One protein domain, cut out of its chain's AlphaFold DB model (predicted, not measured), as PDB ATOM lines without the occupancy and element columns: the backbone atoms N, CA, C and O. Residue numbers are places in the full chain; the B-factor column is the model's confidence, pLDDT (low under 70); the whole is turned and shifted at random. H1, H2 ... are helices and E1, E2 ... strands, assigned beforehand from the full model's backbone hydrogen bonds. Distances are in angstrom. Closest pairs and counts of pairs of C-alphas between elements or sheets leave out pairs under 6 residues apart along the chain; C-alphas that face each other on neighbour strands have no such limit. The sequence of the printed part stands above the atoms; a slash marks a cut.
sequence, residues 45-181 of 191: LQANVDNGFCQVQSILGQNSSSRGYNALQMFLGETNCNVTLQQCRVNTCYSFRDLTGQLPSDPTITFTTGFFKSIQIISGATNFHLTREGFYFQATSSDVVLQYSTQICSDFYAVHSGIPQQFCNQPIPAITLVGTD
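AT A GLANCE: This is residues 45 to 181 of the 191 residues of an uncharacterized protein of Chlamydomonas eustigma (UniProt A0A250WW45). Picture a sandwich of two strongly twisted sheets, the larger one of E1, E8, E3, E6 and E5 and the smaller one of E2, E7 and E4, face to face with their strands running nearly along one another. H2 and the loop of residues 103 to 115 lie beyond one end of the sandwich, and the long first stretch, residues 45 to 70, is tied by short pairings to E2 of one sheet and E1 of the other. The printed part has 137 residues, with two named helices and eight named strands in the order E1 E2 E3 H1 E4 E5 E6 E7 H2 E8; both sheets are all antiparallel, in the orders E1 E8 E3 E6 E5 and E2 E7 E4. The class is mostly strand, though under half of the residues are in named elements. The whole is compact, with a radius of gyration of the C-alphas of 14.8 A, and rounded, spanning 41 by 32 by 28 A.

IN THESE COORDINATES: Start at C-alpha 45, at (151.661, 275.177, -152.277); residues 45 to 70 hold no named element. Find C-alpha 71 at (150.954, 280.560, -143.969), where E1 begins; it ends at residue 74. Next comes E2, residues 81 to 86, 16.2 A long, then E3, residues 93 to 98, 16.5 A. H1, residues 99 to 102, follows directly. After residues 103 to 115, look at C-alpha 116, at (144.862, 268.679, -138.122): here E4 begins, the longest strand by residues, running 18.7 A to residue 123. E5 covers residues 125 to 131, 16.7 A; E6 covers residues 134 to 139, 16.3 A; E7 covers residues 144 to 150, 19.0 A. H2, residues 153 to 159, is 10.3 A long. E8, residues 172 to 177, ends at C-alpha 177, at (156.542, 276.310, -144.079).

HOW THE PARTS SIT: Begin with the larger sheet, whose edge strands are E1 and E5. For E1 and E8 look at N 72 and O 175, 2.9 A apart; for E8 and E3, at N 97 and O 176, 3.0 A; for E3 and E6, at N 94 and O 137, 2.8 A. E5 and E6 form a hairpin, with N 131 and O 134 2.7 A apart. From edge to edge this sheet's strand lines turn by 77 degrees, and the way across it by 89 degrees, its curl. H1 only grazes this sheet, with residues 99 to 101. In the smaller sheet E7 is the inner strand: N 83 and O 146 are 2.9 A apart between E2 and E7, and N 122 and O 145 are 2.8 A apart between E4 and E7. These N and O pairs are within hydrogen-bond range. The sheets' facing parts are 8.7 A centre to centre, their best planes 18 degrees apart. The closest C-alphas of E4 and E5 are those of Ile 121 and Phe 128, 7.0 A apart. E1 and E2 are apart, as are E2 and E8. H2 is on neither sheet. Every O i to N i+4 pair of H2 is within hydrogen-bond range; H1 is too short for such a pair.

THE WHOLE: The two C-alphas farthest apart are those of Ser 65 and Thr 108, 44.6 A. The printed part has no cut, and its first and last C-alphas are 18.2 A apart. The links H1 to E4, of 13 residues, and H2 to E8, of 12, are long. The mean pLDDT of the printed part is 75.3; 39 residues are under 70, among them 45 to 53, 55 to 72 and 174 to 181.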
ATOM      1  N   LEU A  45     152.890 275.888-152.569       59.47
ATOM      2  CA  LEU A  45     151.661 275.177-152.277       59.47
ATOM      3  C   LEU A  45     150.568 275.727-153.183       59.47
ATOM      4  O   LEU A  45     150.054 276.818-152.935       59.47
ATOM      5  N   GLN A  46     150.227 274.996-154.241       56.19
ATOM      6  CA  GLN A  46     149.091 275.334-155.087       56.19
ATOM      7  C   GLN A  46     147.885 274.512-154.632       56.19
ATOM      8  O   GLN A  46     147.756 273.329-154.927       56.19
ATOM      9  N   ALA A  47     146.972 275.141-153.895       52.88
ATOM     10  CA  ALA A  47     145.718 274.495-153.537       52.88
ATOM     11  C   ALA A  47     144.851 274.337-154.798       52.88
ATOM     12  O   ALA A  47     144.173 275.280-155.202       52.88
ATOM     13  N   ASN A  48     144.894 273.166-155.439       52.56
ATOM     14  CA  ASN A  48     143.864 272.780-156.394       52.56
ATOM     15  C   ASN A  48     142.704 272.155-155.611       52.56
ATOM     16  O   ASN A  48     142.819 271.051-155.079       52.56
ATOM     17  N   VAL A  49     141.620 272.910-155.466       56.69
ATOM     18  CA  VAL A  49     140.430 272.486-154.728       56.69
ATOM     19  C   VAL A  49     139.562 271.656-155.672       56.69
ATOM     20  O   VAL A  49     138.686 272.190-156.344       56.69
ATOM     21  N   ASP A  50     139.796 270.344-155.725       51.50
ATOM     22  CA  ASP A  50     139.000 269.450-156.585       51.50
ATOM     23  C   ASP A  50     137.587 269.179-156.024       51.50
ATOM     24  O   ASP A  50     136.704 268.732-156.752       51.50
ATOM     25  N   ASN A  51     137.330 269.501-154.748       53.75
ATOM     26  CA  ASN A  51     136.043 269.288-154.085       53.75
ATOM     27  C   ASN A  51     135.592 270.567-153.368       53.75
ATOM     28  O   ASN A  51     136.281 271.040-152.466       53.75
ATOM     29  N   GLY A  52     134.408 271.093-153.703       57.47
ATOM     30  CA  GLY A  52     133.856 272.362-153.185       57.47
ATOM     31  C   GLY A  52     133.635 272.475-151.662       57.47
ATOM     32  O   GLY A  52     133.037 273.448-151.214       57.47
ATOM     33  N   PHE A  53     134.104 271.506-150.871       64.94
ATOM     34  CA  PHE A  53     134.080 271.494-149.404       64.94
ATOM     35  C   PHE A  53     135.391 271.965-148.759       64.94
ATOM     36  O   PHE A  53     135.419 272.210-147.557       64.94
ATOM     37  N   CYS A  54     136.468 272.087-149.535       73.62
ATOM     38  CA  CYS A  54     137.782 272.470-149.031       73.62
ATOM     39  C   CYS A  54     138.038 273.938-149.360       73.62
ATOM     40  O   CYS A  54     138.059 274.326-150.524       73.62
ATOM     41  N   GLN A  55     138.214 274.771-148.343       68.38
ATOM     42  CA  GLN A  55     138.375 276.216-148.473       68.38
ATOM     43  C   GLN A  55     139.824 276.622-148.189       68.38
ATOM     44  O   GLN A  55     140.090 277.608-147.505       68.38
ATOM     45  N   VAL A  56     140.786 275.880-148.743       66.25
ATOM     46  CA  VAL A  56     142.203 276.228-148.600       66.25
ATOM     47  C   VAL A  56     142.508 277.465-149.420       66.25
ATOM     48  O   VAL A  56     142.433 277.454-150.648       66.25
ATOM     49  N   GLN A  57     142.931 278.521-148.737       60.88
ATOM     50  CA  GLN A  57     143.533 279.683-149.364       60.88
ATOM     51  C   GLN A  57     145.046 279.594-149.167       60.88
ATOM     52  O   GLN A  57     145.569 279.713-148.058       60.88
ATOM     53  N   SER A  58     145.768 279.359-150.261       52.50
ATOM     54  CA  SER A  58     147.229 279.368-150.257       52.50
ATOM     55  C   SER A  58     147.764 280.633-150.912       52.50
ATOM     56  O   SER A  58     147.421 280.932-152.053       52.50
ATOM     57  N   ILE A  59     148.658 281.337-150.215       51.50
ATOM     58  CA  ILE A  59     149.549 282.352-150.801       51.50
ATOM     59  C   ILE A  59     151.006 281.955-150.514       51.50
ATOM     60  O   ILE A  59     151.844 282.775-150.146       51.50
ATOM     61  N   LEU A  60     151.336 280.666-150.633       51.38
ATOM     62  CA  LEU A  60     152.715 280.209-150.482       51.38
ATOM     63  C   LEU A  60     153.438 280.208-151.832       51.38
ATOM     64  O   LEU A  60     153.348 279.266-152.615       51.38
ATOM     65  N   GLY A  61     154.208 281.277-152.053       48.12
ATOM     66  CA  GLY A  61     155.382 281.244-152.923       48.12
ATOM     67  C   GLY A  61     155.342 282.044-154.229       48.12
ATOM     68  O   GLY A  61     156.304 281.947-154.982       48.12
ATOM     69  N   GLN A  62     154.347 282.900-154.494       44.72
ATOM     70  CA  GLN A  62     154.418 283.829-155.638       44.72
ATOM     71  C   GLN A  62     153.736 285.182-155.378       44.72
ATOM     72  O   GLN A  62     152.572 285.373-155.711       44.72
ATOM     73  N   ASN A  63     154.475 286.128-154.789       41.09
ATOM     74  CA  ASN A  63     154.581 287.538-155.212       41.09
ATOM     75  C   ASN A  63     155.118 288.402-154.068       41.09
ATOM     76  O   ASN A  63     154.437 288.627-153.067       41.09
ATOM     77  N   SER A  64     156.294 288.993-154.287       43.38
ATOM     78  CA  SER A  64     156.918 290.034-153.457       43.38
ATOM     79  C   SER A  64     156.087 291.324-153.335       43.38
ATOM     80  O   SER A  64     156.443 292.215-152.567       43.38
ATOM     81  N   SER A  65     154.975 291.428-154.069       44.12
ATOM     82  CA  SER A  65     154.023 292.546-154.022       44.12
ATOM     83  C   SER A  65     152.808 292.283-153.128       44.12
ATOM     84  O   SER A  65     152.110 293.226-152.755       44.12
ATOM     85  N   SER A  66     152.534 291.024-152.772       43.25
ATOM     86  CA  SER A  66     151.443 290.691-151.859       43.25
ATOM     87  C   SER A  66     151.974 290.724-150.430       43.25
ATOM     88  O   SER A  66     152.949 290.053-150.099       43.25
ATOM     89  N   ARG A  67     151.336 291.494-149.547       40.66
ATOM     90  CA  ARG A  67     151.554 291.408-148.090       40.66
ATOM     91  C   ARG A  67     150.921 290.118-147.534       40.66
ATOM     92  O   ARG A  67     150.224 290.159-146.526       40.66
ATOM     93  N   GLY A  68     151.062 289.012-148.264       39.94
ATOM     94  CA  GLY A  68     150.463 287.727-147.955       39.94
ATOM     95  C   GLY A  68     151.148 287.104-146.750       39.94
ATOM     96  O   GLY A  68     152.370 287.162-146.608       39.94
ATOM     97  N   TYR A  69     150.347 286.528-145.863       42.97
ATOM     98  CA  TYR A  69     150.840 285.731-144.752       42.97
ATOM     99  C   TYR A  69     151.597 284.516-145.316       42.97
ATOM    100  O   TYR A  69     151.081 283.835-146.198       42.97
ATOM    101  N   ASN A  70     152.801 284.227-144.804       53.22
ATOM    102  CA  ASN A  70     153.618 283.048-145.160       53.22
ATOM    103  C   ASN A  70     153.021 281.733-144.613       53.22
ATOM    104  O   ASN A  70     153.745 280.857-144.136       53.22
ATOM    105  N   ALA A  71     151.697 281.628-144.600       60.31
ATOM    106  CA  ALA A  71     150.954 280.560-143.969       60.31
ATOM    107  C   ALA A  71     149.823 280.086-144.879       60.31
ATOM    108  O   ALA A  71     149.268 280.867-145.654       60.31
ATOM    109  N   LEU A  72     149.465 278.812-144.753       67.75
ATOM    110  CA  LEU A  72     148.228 278.308-145.335       67.75
ATOM    111  C   LEU A  72     147.060 278.716-144.468       67.75
ATOM    112  O   LEU A  72     147.034 278.430-143.269       67.75
ATOM    113  N   GLN A  73     146.102 279.368-145.107       73.88
ATOM    114  CA  GLN A  73     144.836 279.727-144.512       73.88
ATOM    115  C   GLN A  73     143.846 278.598-144.775       73.88
ATOM    116  O   GLN A  73     143.548 278.270-145.924       73.88
ATOM    117  N   MET A  74     143.389 277.972-143.697       79.88
ATOM    118  CA  MET A  74     142.556 276.772-143.741       79.88
ATOM    119  C   MET A  74     141.409 276.910-142.748       79.88
ATOM    120  O   MET A  74     141.537 277.613-141.742       79.88
ATOM    121  N   PHE A  75     140.295 276.232-143.004       84.56
ATOM    122  CA  PHE A  75     139.113 276.303-142.148       84.56
ATOM    123  C   PHE A  75     139.006 275.080-141.234       84.56
ATOM    124  O   PHE A  75     139.453 273.979-141.561       84.56
ATOM    125  N   LEU A  76     138.401 275.275-140.063       86.69
ATOM    126  CA  LEU A  76     138.002 274.171-139.191       86.69
ATOM    127  C   LEU A  76     136.796 273.438-139.800       86.69
ATOM    128  O   LEU A  76     135.917 274.060-140.393       86.69
ATOM    129  N   GLY A  77     136.733 272.120-139.616       87.31
ATOM    130  CA  GLY A  77     135.667 271.256-140.131       87.31
ATOM    131  C   GLY A  77     135.825 270.802-141.587       87.31
ATOM    132  O   GLY A  77     134.886 270.242-142.152       87.31
ATOM    133  N   GLU A  78     136.994 271.000-142.192       86.81
ATOM    134  CA  GLU A  78     137.325 270.468-143.514       86.81
ATOM    135  C   GLU A  78     137.530 268.949-143.440       86.81
ATOM    136  O   GLU A  78     138.195 268.438-142.535       86.81
ATOM    137  N   THR A  79     136.969 268.207-144.399       87.00
ATOM    138  CA  THR A  79     137.037 266.738-144.420       87.00
ATOM    139  C   THR A  79     137.497 266.222-145.776       87.00
ATOM    140  O   THR A  79     137.006 266.661-146.813       87.00
ATOM    141  N   ASN A  80     138.425 265.259-145.760       86.00
ATOM    142  CA  ASN A  80     138.948 264.565-146.945       86.00
ATOM    143  C   ASN A  80     139.437 265.509-148.055       86.00
ATOM    144  O   ASN A  80     139.179 265.297-149.242       86.00
ATOM    145  N   CYS A  81     140.143 266.559-147.654       85.62
ATOM    146  CA  CYS A  81     140.636 267.579-148.555       85.62
ATOM    147  C   CYS A  81     141.977 267.188-149.147       85.62
ATOM    148  O   CYS A  81     142.898 266.830-148.415       85.62
ATOM    149  N   ASN A  82     142.080 267.289-150.470       85.56
ATOM    150  CA  ASN A  82     143.314 267.035-151.194       85.56
ATOM    151  C   ASN A  82     143.959 268.364-151.583       85.56
ATOM    152  O   ASN A  82     143.283 269.266-152.075       85.56
ATOM    153  N   VAL A  83     145.264 268.477-151.363       81.75
ATOM    154  CA  VAL A  83     146.069 269.638-151.745       81.75
ATOM    155  C   VAL A  83     147.339 269.149-152.417       81.75
ATOM    156  O   VAL A  83     147.985 268.217-151.935       81.75
ATOM    157  N   THR A  84     147.717 269.809-153.506       82.44
ATOM    158  CA  THR A  84     148.947 269.510-154.234       82.44
ATOM    159  C   THR A  84     150.009 270.555-153.919       82.44
ATOM    160  O   THR A  84     149.858 271.745-154.181       82.44
ATOM    161  N   LEU A  85     151.123 270.115-153.355       80.62
ATOM    162  CA  LEU A  85     152.334 270.917-153.295       80.62
ATOM    163  C   LEU A  85     153.027 270.800-154.646       80.62
ATOM    164  O   LEU A  85     153.229 269.685-155.113       80.62
ATOM    165  N   GLN A  86     153.386 271.918-155.258       80.06
ATOM    166  CA  GLN A  86     154.035 271.969-156.560       80.06
ATOM    167  C   GLN A  86     155.434 272.552-156.449       80.06
ATOM    168  O   GLN A  86     155.779 273.242-155.491       80.06
ATOM    169  N   GLN A  87     156.251 272.301-157.470       79.25
ATOM    170  CA  GLN A  87     157.629 272.797-157.521       79.25
ATOM    171  C   GLN A  87     158.453 272.347-156.300       79.25
ATOM    172  O   GLN A  87     159.394 273.025-155.882       79.25
ATOM    173  N   CYS A  88     158.108 271.195-155.721       79.94
ATOM    174  CA  CYS A  88     158.923 270.544-154.711       79.94
ATOM    175  C   CYS A  88     160.236 270.078-155.350       79.94
ATOM    176  O   CYS A  88     160.292 269.598-156.482       79.94
ATOM    177  N   ARG A  89     161.333 270.213-154.617       82.44
ATOM    178  CA  ARG A  89     162.626 269.690-155.026       82.44
ATOM    179  C   ARG A  89     162.724 268.239-154.574       82.44
ATOM    180  O   ARG A  89     162.589 267.931-153.393       82.44
ATOM    181  N   VAL A  90     162.971 267.350-155.527       86.25
ATOM    182  CA  VAL A  90     163.159 265.922-155.252       86.25
ATOM    183  C   VAL A  90     164.360 265.718-154.323       86.25
ATOM    184  O   VAL A  90     165.380 266.398-154.449       86.25
ATOM    185  N   ASN A  91     164.231 264.756-153.411       83.50
ATOM    186  CA  ASN A  91     165.163 264.413-152.337       83.50
ATOM    187  C   ASN A  91     165.337 265.492-151.260       83.50
ATOM    188  O   ASN A  91     166.217 265.350-150.413       83.50
ATOM    189  N   THR A  92     164.502 266.531-151.248       81.31
ATOM    190  CA  THR A  92     164.531 267.572-150.217       81.31
ATOM    191  C   THR A  92     163.538 267.271-149.099       81.31
ATOM    192  O   THR A  92     162.421 266.809-149.349       81.31
ATOM    193  N   CYS A  93     163.961 267.524-147.859       81.75
ATOM    194  CA  CYS A  93     163.102 267.424-146.690       81.75
ATOM    195  C   CYS A  93     162.260 268.691-146.537       81.75
ATOM    196  O   CYS A  93     162.791 269.803-146.498       81.75
ATOM    197  N   TYR A  94     160.952 268.512-146.415       80.62
ATOM    198  CA  TYR A  94     160.000 269.574-146.145       80.62
ATOM    199  C   TYR A  94     159.405 269.377-144.762       80.62
ATOM    200  O   TYR A  94     159.000 268.270-144.408       80.62
ATOM    201  N   SER A  95     159.313 270.465-143.999       80.25
ATOM    202  CA  SER A  95     158.609 270.467-142.723       80.25
ATOM    203  C   SER A  95     157.592 271.597-142.648       80.25
ATOM    204  O   SER A  95     157.842 272.730-143.068       80.25
ATOM    205  N   PHE A  96     156.426 271.268-142.113       80.19
ATOM    206  CA  PHE A  96     155.294 272.158-141.945       80.19
ATOM    207  C   PHE A  96     154.948 272.196-140.468       80.19
ATOM    208  O   PHE A  96     154.673 271.154-139.873       80.19
ATOM    209  N   ARG A  97     154.977 273.391-139.873       78.25
ATOM    210  CA  ARG A  97     154.617 273.561-138.465       78.25
ATOM    211  C   ARG A  97     153.154 273.918-138.321       78.25
ATOM    212  O   ARG A  97     152.716 274.915-138.896       78.25
ATOM    213  N   ASP A  98     152.462 273.137-137.506       81.56
ATOM    214  CA  ASP A  98     151.149 273.452-136.971       81.56
ATOM    215  C   ASP A  98     151.322 274.286-135.697       81.56
ATOM    216  O   ASP A  98     151.569 273.768-134.604       81.56
ATOM    217  N   LEU A  99     151.222 275.607-135.841       76.25
ATOM    218  CA  LEU A  99     151.411 276.531-134.719       76.25
ATOM    219  C   LEU A  99     150.276 276.446-133.695       76.25
ATOM    220  O   LEU A  99     150.442 276.888-132.558       76.25
ATOM    221  N   THR A 100     149.138 275.859-134.065       79.69
ATOM    222  CA  THR A 100     148.016 275.704-133.139       79.69
ATOM    223  C   THR A 100     148.284 274.632-132.083       79.69
ATOM    224  O   THR A 100     147.779 274.740-130.973       79.69
ATOM    225  N   GLY A 101     149.174 273.671-132.353       75.25
ATOM    226  CA  GLY A 101     149.596 272.676-131.359       75.25
ATOM    227  C   GLY A 101     150.341 273.271-130.154       75.25
ATOM    228  O   GLY A 101     150.470 272.613-129.125       75.25
ATOM    229  N   GLN A 102     150.819 274.519-130.251       75.19
ATOM    230  CA  GLN A 102     151.486 275.241-129.156       75.19
ATOM    231  C   GLN A 102     150.514 276.015-128.261       75.19
ATOM    232  O   GLN A 102     150.919 276.604-127.255       75.19
ATOM    233  N   LEU A 103     149.238 276.059-128.634       79.94
ATOM    234  CA  LEU A 103     148.222 276.745-127.862       79.94
ATOM    235  C   LEU A 103     148.009 276.036-126.515       79.94
ATOM    236  O   LEU A 103     148.008 274.799-126.468       79.94
ATOM    237  N   PRO A 104     147.793 276.794-125.419       80.38
ATOM    238  CA  PRO A 104     147.419 276.218-124.137       80.38
ATOM    239  C   PRO A 104     146.267 275.233-124.321       80.38
ATOM    240  O   PRO A 104     145.215 275.580-124.860       80.38
ATOM    241  N   SER A 105     146.505 273.993-123.921       80.31
ATOM    242  CA  SER A 105     145.544 272.901-124.009       80.31
ATOM    243  C   SER A 105     145.488 272.156-122.688       80.31
ATOM    244  O   SER A 105     146.391 272.282-121.853       80.31
ATOM    245  N   ASP A 106     144.408 271.407-122.483       79.62
ATOM    246  CA  ASP A 106     144.276 270.546-121.314       79.62
ATOM    247  C   ASP A 106     145.443 269.531-121.272       79.62
ATOM    248  O   ASP A 106     145.597 268.727-122.199       79.62
ATOM    249  N   PRO A 107     146.277 269.542-120.213       75.62
ATOM    250  CA  PRO A 107     147.452 268.677-120.114       75.62
ATOM    251  C   PRO A 107     147.109 267.184-119.999       75.62
ATOM    252  O   PRO A 107     148.002 266.346-120.117       75.62
ATOM    253  N   THR A 108     145.844 266.831-119.756       80.56
ATOM    254  CA  THR A 108     145.377 265.439-119.695       80.56
ATOM    255  C   THR A 108     145.141 264.823-121.078       80.56
ATOM    256  O   THR A 108     144.994 263.605-121.196       80.56
ATOM    257  N   ILE A 109     145.156 265.634-122.141       73.88
ATOM    258  CA  ILE A 109     144.925 265.187-123.514       73.88
ATOM    259  C   ILE A 109     146.185 264.537-124.095       73.88
ATOM    260  O   ILE A 109     147.271 265.115-124.140       73.88
ATOM    261  N   THR A 110     146.030 263.309-124.589       69.62
ATOM    262  CA  THR A 110     147.130 262.519-125.160       69.62
ATOM    263  C   THR A 110     147.197 262.562-126.690       69.62
ATOM    264  O   THR A 110     148.250 262.243-127.250       69.62
ATOM    265  N   PHE A 111     146.121 262.990-127.359       71.06
ATOM    266  CA  PHE A 111     146.021 263.107-128.818       71.06
ATOM    267  C   PHE A 111     146.510 264.470-129.346       71.06
ATOM    268  O   PHE A 111     146.907 265.346-128.578       71.06
ATOM    269  N   THR A 112     146.537 264.640-130.672       69.00
ATOM    270  CA  THR A 112     146.947 265.896-131.315       69.00
ATOM    271  C   THR A 112     145.927 266.998-131.031       69.00
ATOM    272  O   THR A 112     144.793 266.938-131.498       69.00
ATOM    273  N   THR A 113     146.342 268.018-130.286       76.94
ATOM    274  CA  THR A 113     145.555 269.239-130.037       76.94
ATOM    275  C   THR A 113     145.649 270.240-131.187       76.94
ATOM    276  O   THR A 113     144.919 271.219-131.213       76.94
ATOM    277  N   GLY A 114     146.531 269.984-132.155       81.31
ATOM    278  CA  GLY A 114     146.690 270.817-133.338       81.31
ATOM    279  C   GLY A 114     145.456 270.860-134.247       81.31
ATOM    280  O   GLY A 114     144.460 270.153-134.078       81.31
ATOM    281  N   PHE A 115     145.570 271.695-135.267       85.06
ATOM    282  CA  PHE A 115     144.560 272.016-136.261       85.06
ATOM    283  C   PHE A 115     144.158 270.795-137.093       85.06
ATOM    284  O   PHE A 115     142.992 270.640-137.471       85.06
ATOM    285  N   PHE A 116     145.112 269.902-137.366       87.19
ATOM    286  CA  PHE A 116     144.862 268.679-138.122       87.19
ATOM    287  C   PHE A 116     144.262 267.592-137.243       87.19
ATOM    288  O   PHE A 116     144.866 267.133-136.274       87.19
ATOM    289  N   LYS A 117     143.093 267.105-137.661       87.06
ATOM    290  CA  LYS A 117     142.542 265.842-137.171       87.06
ATOM    291  C   LYS A 117     143.281 264.655-137.784       87.06
ATOM    292  O   LYS A 117     143.545 263.664-137.113       87.06
ATOM    293  N   SER A 118     143.603 264.754-139.070       88.56
ATOM    294  CA  SER A 118     144.384 263.758-139.797       88.56
ATOM    295  C   SER A 118     145.082 264.410-140.977       88.56
ATOM    296  O   SER A 118     144.506 265.280-141.628       88.56
ATOM    297  N   ILE A 119     146.281 263.944-141.298       88.94
ATOM    298  CA  ILE A 119     147.000 264.337-142.505       88.94
ATOM    299  C   ILE A 119     147.876 263.178-142.966       88.94
ATOM    300  O   ILE A 119     148.468 262.477-142.145       88.94
ATOM    301  N   GLN A 120     147.921 262.958-144.275       91.69
ATOM    302  CA  GLN A 120     148.699 261.899-144.899       91.69
ATOM    303  C   GLN A 120     149.179 262.306-146.289       91.69
ATOM    304  O   GLN A 120     148.590 263.166-146.947       91.69
ATOM    305  N   ILE A 121     150.240 261.646-146.744       91.12
ATOM    306  CA  ILE A 121     150.736 261.772-148.113       91.12
ATOM    307  C   ILE A 121     150.086 260.698-148.968       91.12
ATOM    308  O   ILE A 121     150.177 259.513-148.660       91.12
ATOM    309  N   ILE A 122     149.456 261.129-150.055       93.94
ATOM    310  CA  ILE A 122     148.867 260.246-151.060       93.94
ATOM    311  C   ILE A 122     149.915 259.864-152.105       93.94
ATOM    312  O   ILE A 122     149.995 258.705-152.507       93.94
ATOM    313  N   SER A 123     150.730 260.823-152.549       94.19
ATOM    314  CA  SER A 123     151.776 260.586-153.547       94.19
ATOM    315  C   SER A 123     152.864 261.663-153.528       94.19
ATOM    316  O   SER A 123     152.691 262.740-152.960       94.19
ATOM    317  N   GLY A 124     153.999 261.360-154.165       92.12
ATOM    318  CA  GLY A 124     155.078 262.321-154.413       92.12
ATOM    319  C   GLY A 124     156.048 262.550-153.253       92.12
ATOM    320  O   GLY A 124     156.936 263.393-153.375       92.12
ATOM    321  N   ALA A 125     155.929 261.806-152.152       92.12
ATOM    322  CA  ALA A 125     156.855 261.891-151.027       92.12
ATOM    323  C   ALA A 125     156.984 260.572-150.244       92.12
ATOM    324  O   ALA A 125     156.169 259.661-150.380       92.12
ATOM    325  N   THR A 126     158.034 260.483-149.429       92.00
ATOM    326  CA  THR A 126     158.389 259.370-148.533       92.00
ATOM    327  C   THR A 126     158.780 259.904-147.151       92.00
ATOM    328  O   THR A 126     158.835 261.116-146.944       92.00
ATOM    329  N   ASN A 127     159.047 259.008-146.190       89.12
ATOM    330  CA  ASN A 127     159.482 259.367-144.830       89.12
ATOM    331  C   ASN A 127     158.540 260.381-144.160       89.12
ATOM    332  O   ASN A 127     158.982 261.346-143.540       89.12
ATOM    333  N   PHE A 128     157.231 260.194-144.356       89.88
ATOM    334  CA  PHE A 128     156.225 261.055-143.756       89.88
ATOM    335  C   PHE A 128     156.071 260.741-142.274       89.88
ATOM    336  O   PHE A 128     155.821 259.596-141.894       89.88
ATOM    337  N   HIS A 129     156.127 261.781-141.455       87.31
ATOM    338  CA  HIS A 129     155.860 261.687-140.033       87.31
ATOM    339  C   HIS A 129     155.013 262.869-139.578       87.31
ATOM    340  O   HIS A 129     155.341 264.031-139.825       87.31
ATOM    341  N   LEU A 130     153.938 262.551-138.863       84.12
ATOM    342  CA  LEU A 130     153.126 263.520-138.145       84.12
ATOM    343  C   LEU A 130     153.603 263.596-136.694       84.12
ATOM    344  O   LEU A 130     153.759 262.584-136.012       84.12
ATOM    345  N   THR A 131     153.817 264.812-136.221       78.38
ATOM    346  CA  THR A 131     154.198 265.146-134.849       78.38
ATOM    347  C   THR A 131     153.146 266.070-134.239       78.38
ATOM    348  O   THR A 131     152.253 266.562-134.926       78.38
ATOM    349  N   ARG A 132     153.264 266.358-132.939       74.19
ATOM    350  CA  ARG A 132     152.403 267.357-132.284       74.19
ATOM    351  C   ARG A 132     152.607 268.778-132.821       74.19
ATOM    352  O   ARG A 132     151.694 269.584-132.730       74.19
ATOM    353  N   GLU A 133     153.784 269.077-133.367       73.75
ATOM    354  CA  GLU A 133     154.140 270.414-133.861       73.75
ATOM    355  C   GLU A 133     153.868 270.596-135.359       73.75
ATOM    356  O   GLU A 133     154.219 271.633-135.916       73.75
ATOM    357  N   GLY A 134     153.293 269.596-136.031       82.12
ATOM    358  CA  GLY A 134     153.114 269.567-137.481       82.12
ATOM    359  C   GLY A 134     153.707 268.303-138.093       82.12
ATOM    360  O   GLY A 134     153.801 267.275-137.429       82.12
ATOM    361  N   PHE A 135     154.115 268.338-139.353       85.12
ATOM    362  CA  PHE A 135     154.554 267.144-140.076       85.12
ATOM    363  C   PHE A 135     155.757 267.425-140.966       85.12
ATOM    364  O   PHE A 135     156.052 268.571-141.311       85.12
ATOM    365  N   TYR A 136     156.445 266.361-141.355       87.25
ATOM    366  CA  TYR A 136     157.548 266.428-142.300       87.25
ATOM    367  C   TYR A 136     157.554 265.230-143.236       87.25
ATOM    368  O   TYR A 136     156.947 264.198-142.944       87.25
ATOM    369  N   PHE A 137     158.208 265.399-144.380       89.19
ATOM    370  CA  PHE A 137     158.380 264.368-145.394       89.19
ATOM    371  C   PHE A 137     159.543 264.701-146.324       89.19
ATOM    372  O   PHE A 137     159.953 265.855-146.454       89.19
ATOM    373  N   GLN A 138     160.032 263.693-147.036       89.12
ATOM    374  CA  GLN A 138     160.993 263.858-148.116       89.12
ATOM    375  C   GLN A 138     160.276 263.800-149.465       89.12
ATOM    376  O   GLN A 138     159.603 262.817-149.768       89.12
ATOM    377  N   ALA A 139     160.404 264.841-150.287       89.00
ATOM    378  CA  ALA A 139     159.779 264.851-151.606       89.00
ATOM    379  C   ALA A 139     160.485 263.870-152.556       89.00
ATOM    380  O   ALA A 139     161.708 263.888-152.690       89.00
ATOM    381  N   THR A 140     159.715 263.041-153.253       92.38
ATOM    382  CA  THR A 140     160.189 262.140-154.321       92.38
ATOM    383  C   THR A 140     159.745 262.593-155.711       92.38
ATOM    384  O   THR A 140     160.224 262.065-156.711       92.38
ATOM    385  N   SER A 141     158.870 263.598-155.780       91.69
ATOM    386  CA  SER A 141     158.335 264.211-156.996       91.69
ATOM    387  C   SER A 141     158.319 265.738-156.866       91.69
ATOM    388  O   SER A 141     158.400 266.275-155.758       91.69
ATOM    389  N   SER A 142     158.201 266.438-157.997       85.56
ATOM    390  CA  SER A 142     157.919 267.878-158.011       85.56
ATOM    391  C   SER A 142     156.523 268.216-157.506       85.56
ATOM    392  O   SER A 142     156.316 269.319-157.004       85.56
ATOM    393  N   ASP A 143     155.611 267.251-157.610       88.31
ATOM    394  CA  ASP A 143     154.236 267.364-157.153       88.31
ATOM    395  C   ASP A 143     153.989 266.363-156.024       88.31
ATOM    396  O   ASP A 143     154.162 265.154-156.207       88.31
ATOM    397  N   VAL A 144     153.588 266.869-154.858       87.19
ATOM    398  CA  VAL A 144     153.276 266.079-153.660       87.19
ATOM    399  C   VAL A 144     151.806 266.250-153.335       87.19
ATOM    400  O   VAL A 144     151.347 267.367-153.114       87.19
ATOM    401  N   VAL A 145     151.055 265.154-153.278       88.88
ATOM    402  CA  VAL A 145     149.629 265.199-152.950       88.88
ATOM    403  C   VAL A 145     149.442 264.847-151.485       88.88
ATOM    404  O   VAL A 145     149.788 263.749-151.043       88.88
ATOM    405  N   LEU A 146     148.865 265.781-150.741       88.06
ATOM    406  CA  LEU A 146     148.468 265.615-149.352       88.06
ATOM    407  C   LEU A 146     146.959 265.424-149.283       88.06
ATOM    408  O   LEU A 146     146.218 266.107-149.986       88.06
ATOM    409  N   GLN A 147     146.515 264.553-148.386       89.62
ATOM    410  CA  GLN A 147     145.127 264.489-147.959       89.62
ATOM    411  C   GLN A 147     145.044 264.818-146.477       89.62
ATOM    412  O   GLN A 147     145.818 264.288-145.677       89.62
ATOM    413  N   TYR A 148     144.098 265.666-146.095       88.75
ATOM    414  CA  TYR A 148     143.932 266.070-144.709       88.75
ATOM    415  C   TYR A 148     142.458 266.242-144.315       88.75
ATOM    416  O   TYR A 148     141.556 266.315-145.149       88.75
ATOM    417  N   SER A 149     142.229 266.283-143.006       88.81
ATOM    418  CA  SER A 149     140.989 266.739-142.376       88.81
ATOM    419  C   SER A 149     141.339 267.590-141.156       88.81
ATOM    420  O   SER A 149     142.318 267.304-140.456       88.81
ATOM    421  N   THR A 150     140.553 268.627-140.890       88.81
ATOM    422  CA  THR A 150     140.780 269.561-139.778       88.81
ATOM    423  C   THR A 150     139.829 269.262-138.630       88.81
ATOM    424  O   THR A 150     138.811 268.582-138.792       88.81
ATOM    425  N   GLN A 151     140.186 269.713-137.431       88.38
ATOM    426  CA  GLN A 151     139.295 269.609-136.279       88.38
ATOM    427  C   GLN A 151     138.007 270.396-136.539       88.38
ATOM    428  O   GLN A 151     138.034 271.448-137.180       88.38
ATOM    429  N   ILE A 152     136.871 269.916-136.030       89.00
ATOM    430  CA  ILE A 152     135.661 270.743-135.997       89.00
ATOM    431  C   ILE A 152     135.817 271.818-134.922       89.00
ATOM    432  O   ILE A 152     136.494 271.620-133.914       89.00
ATOM    433  N   CYS A 153     135.181 272.970-135.132       86.25
ATOM    434  CA  CYS A 153     135.396 274.139-134.283       86.25
ATOM    435  C   CYS A 153     135.077 273.892-132.799       86.25
ATOM    436  O   CYS A 153     135.815 274.352-131.930       86.25
ATOM    437  N   SER A 154     134.016 273.131-132.511       86.31
ATOM    438  CA  SER A 154     133.654 272.754-131.140       86.31
ATOM    439  C   SER A 154     134.766 271.976-130.448       86.31
ATOM    440  O   SER A 154     135.117 272.293-129.317       86.31
ATOM    441  N   ASP A 155     135.337 270.995-131.139       86.75
ATOM    442  CA  ASP A 155     136.319 270.078-130.565       86.75
ATOM    443  C   ASP A 155     137.652 270.797-130.362       86.75
ATOM    444  O   ASP A 155     138.268 270.671-129.305       86.75
ATOM    445  N   PHE A 156     138.051 271.625-131.332       87.56
ATOM    446  CA  PHE A 156     139.258 272.441-131.242       87.56
ATOM    447  C   PHE A 156     139.210 273.402-130.044       87.56
ATOM    448  O   PHE A 156     140.126 273.431-129.228       87.56
ATOM    449  N   TYR A 157     138.129 274.166-129.868       86.56
ATOM    450  CA  TYR A 157     138.052 275.114-128.749       86.56
ATOM    451  C   TYR A 157     137.698 274.466-127.407       86.56
ATOM    452  O   TYR A 157     138.036 275.032-126.368       86.56
ATOM    453  N   ALA A 158     137.096 273.272-127.396       86.19
ATOM    454  CA  ALA A 158     136.887 272.516-126.161       86.19
ATOM    455  C   ALA A 158     138.219 272.155-125.487       86.19
ATOM    456  O   ALA A 158     138.331 272.231-124.264       86.19
ATOM    457  N   VAL A 159     139.240 271.822-126.282       84.94
ATOM    458  CA  VAL A 159     140.575 271.481-125.771       84.94
ATOM    459  C   VAL A 159     141.453 272.712-125.519       84.94
ATOM    460  O   VAL A 159     142.423 272.619-124.770       84.94
ATOM    461  N   HIS A 160     141.079 273.870-126.078       83.56
ATOM    462  CA  HIS A 160     141.756 275.166-125.950       83.56
ATOM    463  C   HIS A 160     140.907 276.205-125.197       83.56
ATOM    464  O   HIS A 160     140.833 277.370-125.590       83.56
ATOM    465  N   SER A 161     140.277 275.798-124.089       72.06
ATOM    466  CA  SER A 161     139.260 276.576-123.353       72.06
ATOM    467  C   SER A 161     139.695 277.966-122.849       72.06
ATOM    468  O   SER A 161     138.852 278.772-122.459       72.06
ATOM    469  N   GLY A 162     140.997 278.271-122.864       71.94
ATOM    470  CA  GLY A 162     141.561 279.576-122.497       71.94
ATOM    471  C   GLY A 162     141.729 280.561-123.660       71.94
ATOM    472  O   GLY A 162     142.203 281.676-123.445       71.94
ATOM    473  N   ILE A 163     141.381 280.167-124.885       73.31
ATOM    474  CA  ILE A 163     141.540 280.990-126.084       73.31
ATOM    475  C   ILE A 163     140.168 281.473-126.540       73.31
ATOM    476  O   ILE A 163     139.271 280.648-126.725       73.31
ATOM    477  N   PRO A 164     139.984 282.789-126.762       70.25
ATOM    478  CA  PRO A 164     138.759 283.298-127.353       70.25
ATOM    479  C   PRO A 164     138.488 282.578-128.669       70.25
ATOM    480  O   PRO A 164     139.352 282.550-129.551       70.25
ATOM    481  N   GLN A 165     137.295 282.003-128.791       72.12
ATOM    482  CA  GLN A 165     136.852 281.368-130.019       72.12
ATOM    483  C   GLN A 165     136.946 282.398-131.149       72.12
ATOM    484  O   GLN A 165     136.183 283.366-131.180       72.12
ATOM    485  N   GLN A 166     137.911 282.223-132.057       66.88
ATOM    486  CA  GLN A 166     137.873 282.957-133.314       66.88
ATOM    487  C   GLN A 166     136.629 282.485-134.056       66.88
ATOM    488  O   GLN A 166     136.184 281.345-133.875       66.88
ATOM    489  N   PHE A 167     136.014 283.366-134.843       65.69
ATOM    490  CA  PHE A 167     134.810 282.973-135.553       65.69
ATOM    491  C   PHE A 167     135.134 281.739-136.408       65.69
ATOM    492  O   PHE A 167     136.044 281.781-137.228       65.69
ATOM    493  N   CYS A 168     134.400 280.635-136.223       76.88
ATOM    494  CA  CYS A 168     134.643 279.366-136.932       76.88
ATOM    495  C   CYS A 168     134.551 279.490-138.466       76.88
ATOM    496  O   CYS A 168     134.851 278.545-139.184       76.88
ATOM    497  N   ASN A 169     134.077 280.636-138.957       72.56
ATOM    498  CA  ASN A 169     133.999 281.010-140.361       72.56
ATOM    499  C   ASN A 169     135.210 281.839-140.830       72.56
ATOM    500  O   ASN A 169     135.144 282.444-141.898       72.56
ATOM    501  N   GLN A 170     136.274 281.929-140.032       76.25
ATOM    502  CA  GLN A 170     137.519 282.587-140.399       76.25
ATOM    503  C   GLN A 170     138.615 281.545-140.619       76.25
ATOM    504  O   GLN A 170     138.701 280.575-139.860       76.25
ATOM    505  N   PRO A 171     139.464 281.736-141.641       75.56
ATOM    506  CA  PRO A 171     140.590 280.855-141.847       75.56
ATOM    507  C   PRO A 171     141.624 281.047-140.740       75.56
ATOM    508  O   PRO A 171     141.945 282.170-140.343       75.56
ATOM    509  N   ILE A 172     142.205 279.940-140.299       75.75
ATOM    510  CA  ILE A 172     143.307 279.923-139.348       75.75
ATOM    511  C   ILE A 172     144.611 279.812-140.146       75.75
ATOM    512  O   ILE A 172     144.708 278.955-141.031       75.75
ATOM    513  N   PRO A 173     145.631 280.643-139.855       70.00
ATOM    514  CA  PRO A 173     146.977 280.457-140.384       70.00
ATOM    515  C   PRO A 173     147.626 279.262-139.672       70.00
ATOM    516  O   PRO A 173     148.455 279.424-138.780       70.00
ATOM    517  N   ALA A 174     147.173 278.057-140.010       64.12
ATOM    518  CA  ALA A 174     147.497 276.846-139.266       64.12
ATOM    519  C   ALA A 174     148.908 276.352-139.577       64.12
ATOM    520  O   ALA A 174     149.631 275.932-138.678       64.12
ATOM    521  N   ILE A 175     149.315 276.445-140.845       66.94
ATOM    522  CA  ILE A 175     150.595 275.921-141.303       66.94
ATOM    523  C   ILE A 175     151.527 277.051-141.702       66.94
ATOM    524  O   ILE A 175     151.194 277.847-142.577       66.94
ATOM    525  N   THR A 176     152.746 277.022-141.170       65.31
ATOM    526  CA  THR A 176     153.890 277.750-141.738       65.31
ATOM    527  C   THR A 176     154.896 276.766-142.329       65.31
ATOM    528  O   THR A 176     155.172 275.717-141.738       65.31
ATOM    529  N   LEU A 177     155.435 277.079-143.512       66.19
ATOM    530  CA  LEU A 177     156.542 276.310-144.079       66.19
ATOM    531  C   LEU A 177     157.800 276.591-143.256       66.19
ATOM    532  O   LEU A 177     158.241 277.737-143.168       66.19
ATOM    533  N   VAL A 178     158.407 275.544-142.707       56.78
ATOM    534  CA  VAL A 178     159.644 275.658-141.931       56.78
ATOM    535  C   VAL A 178     160.784 275.047-142.723       56.78
ATOM    536  O   VAL A 178     161.284 273.976-142.411       56.78
ATOM    537  N   GLY A 179     161.169 275.776-143.771       57.44
ATOM    538  CA  GLY A 179     162.402 275.591-144.532       57.44
ATOM    539  C   GLY A 179     162.687 274.186-145.076       57.44
ATOM    540  O   GLY A 179     161.898 273.250-144.979       57.44
ATOM    541  N   THR A 180     163.865 274.081-145.675       54.06
ATOM    542  CA  THR A 180     164.505 272.845-146.125       54.06
ATOM    543  C   THR A 180     165.855 272.777-145.410       54.06
ATOM    544  O   THR A 180     166.607 273.750-145.471       54.06
ATOM    545  N   ASP A 181     166.144 271.687-144.702       51.69
ATOM    546  CA  ASP A 181     167.460 271.387-144.106       51.69
ATOM    547  C   ASP A 181     168.040 272.457-143.140       51.69
ATOM    548  O   ASP A 181     169.249 272.688-143.084       51.69
TER     549      ASP A 181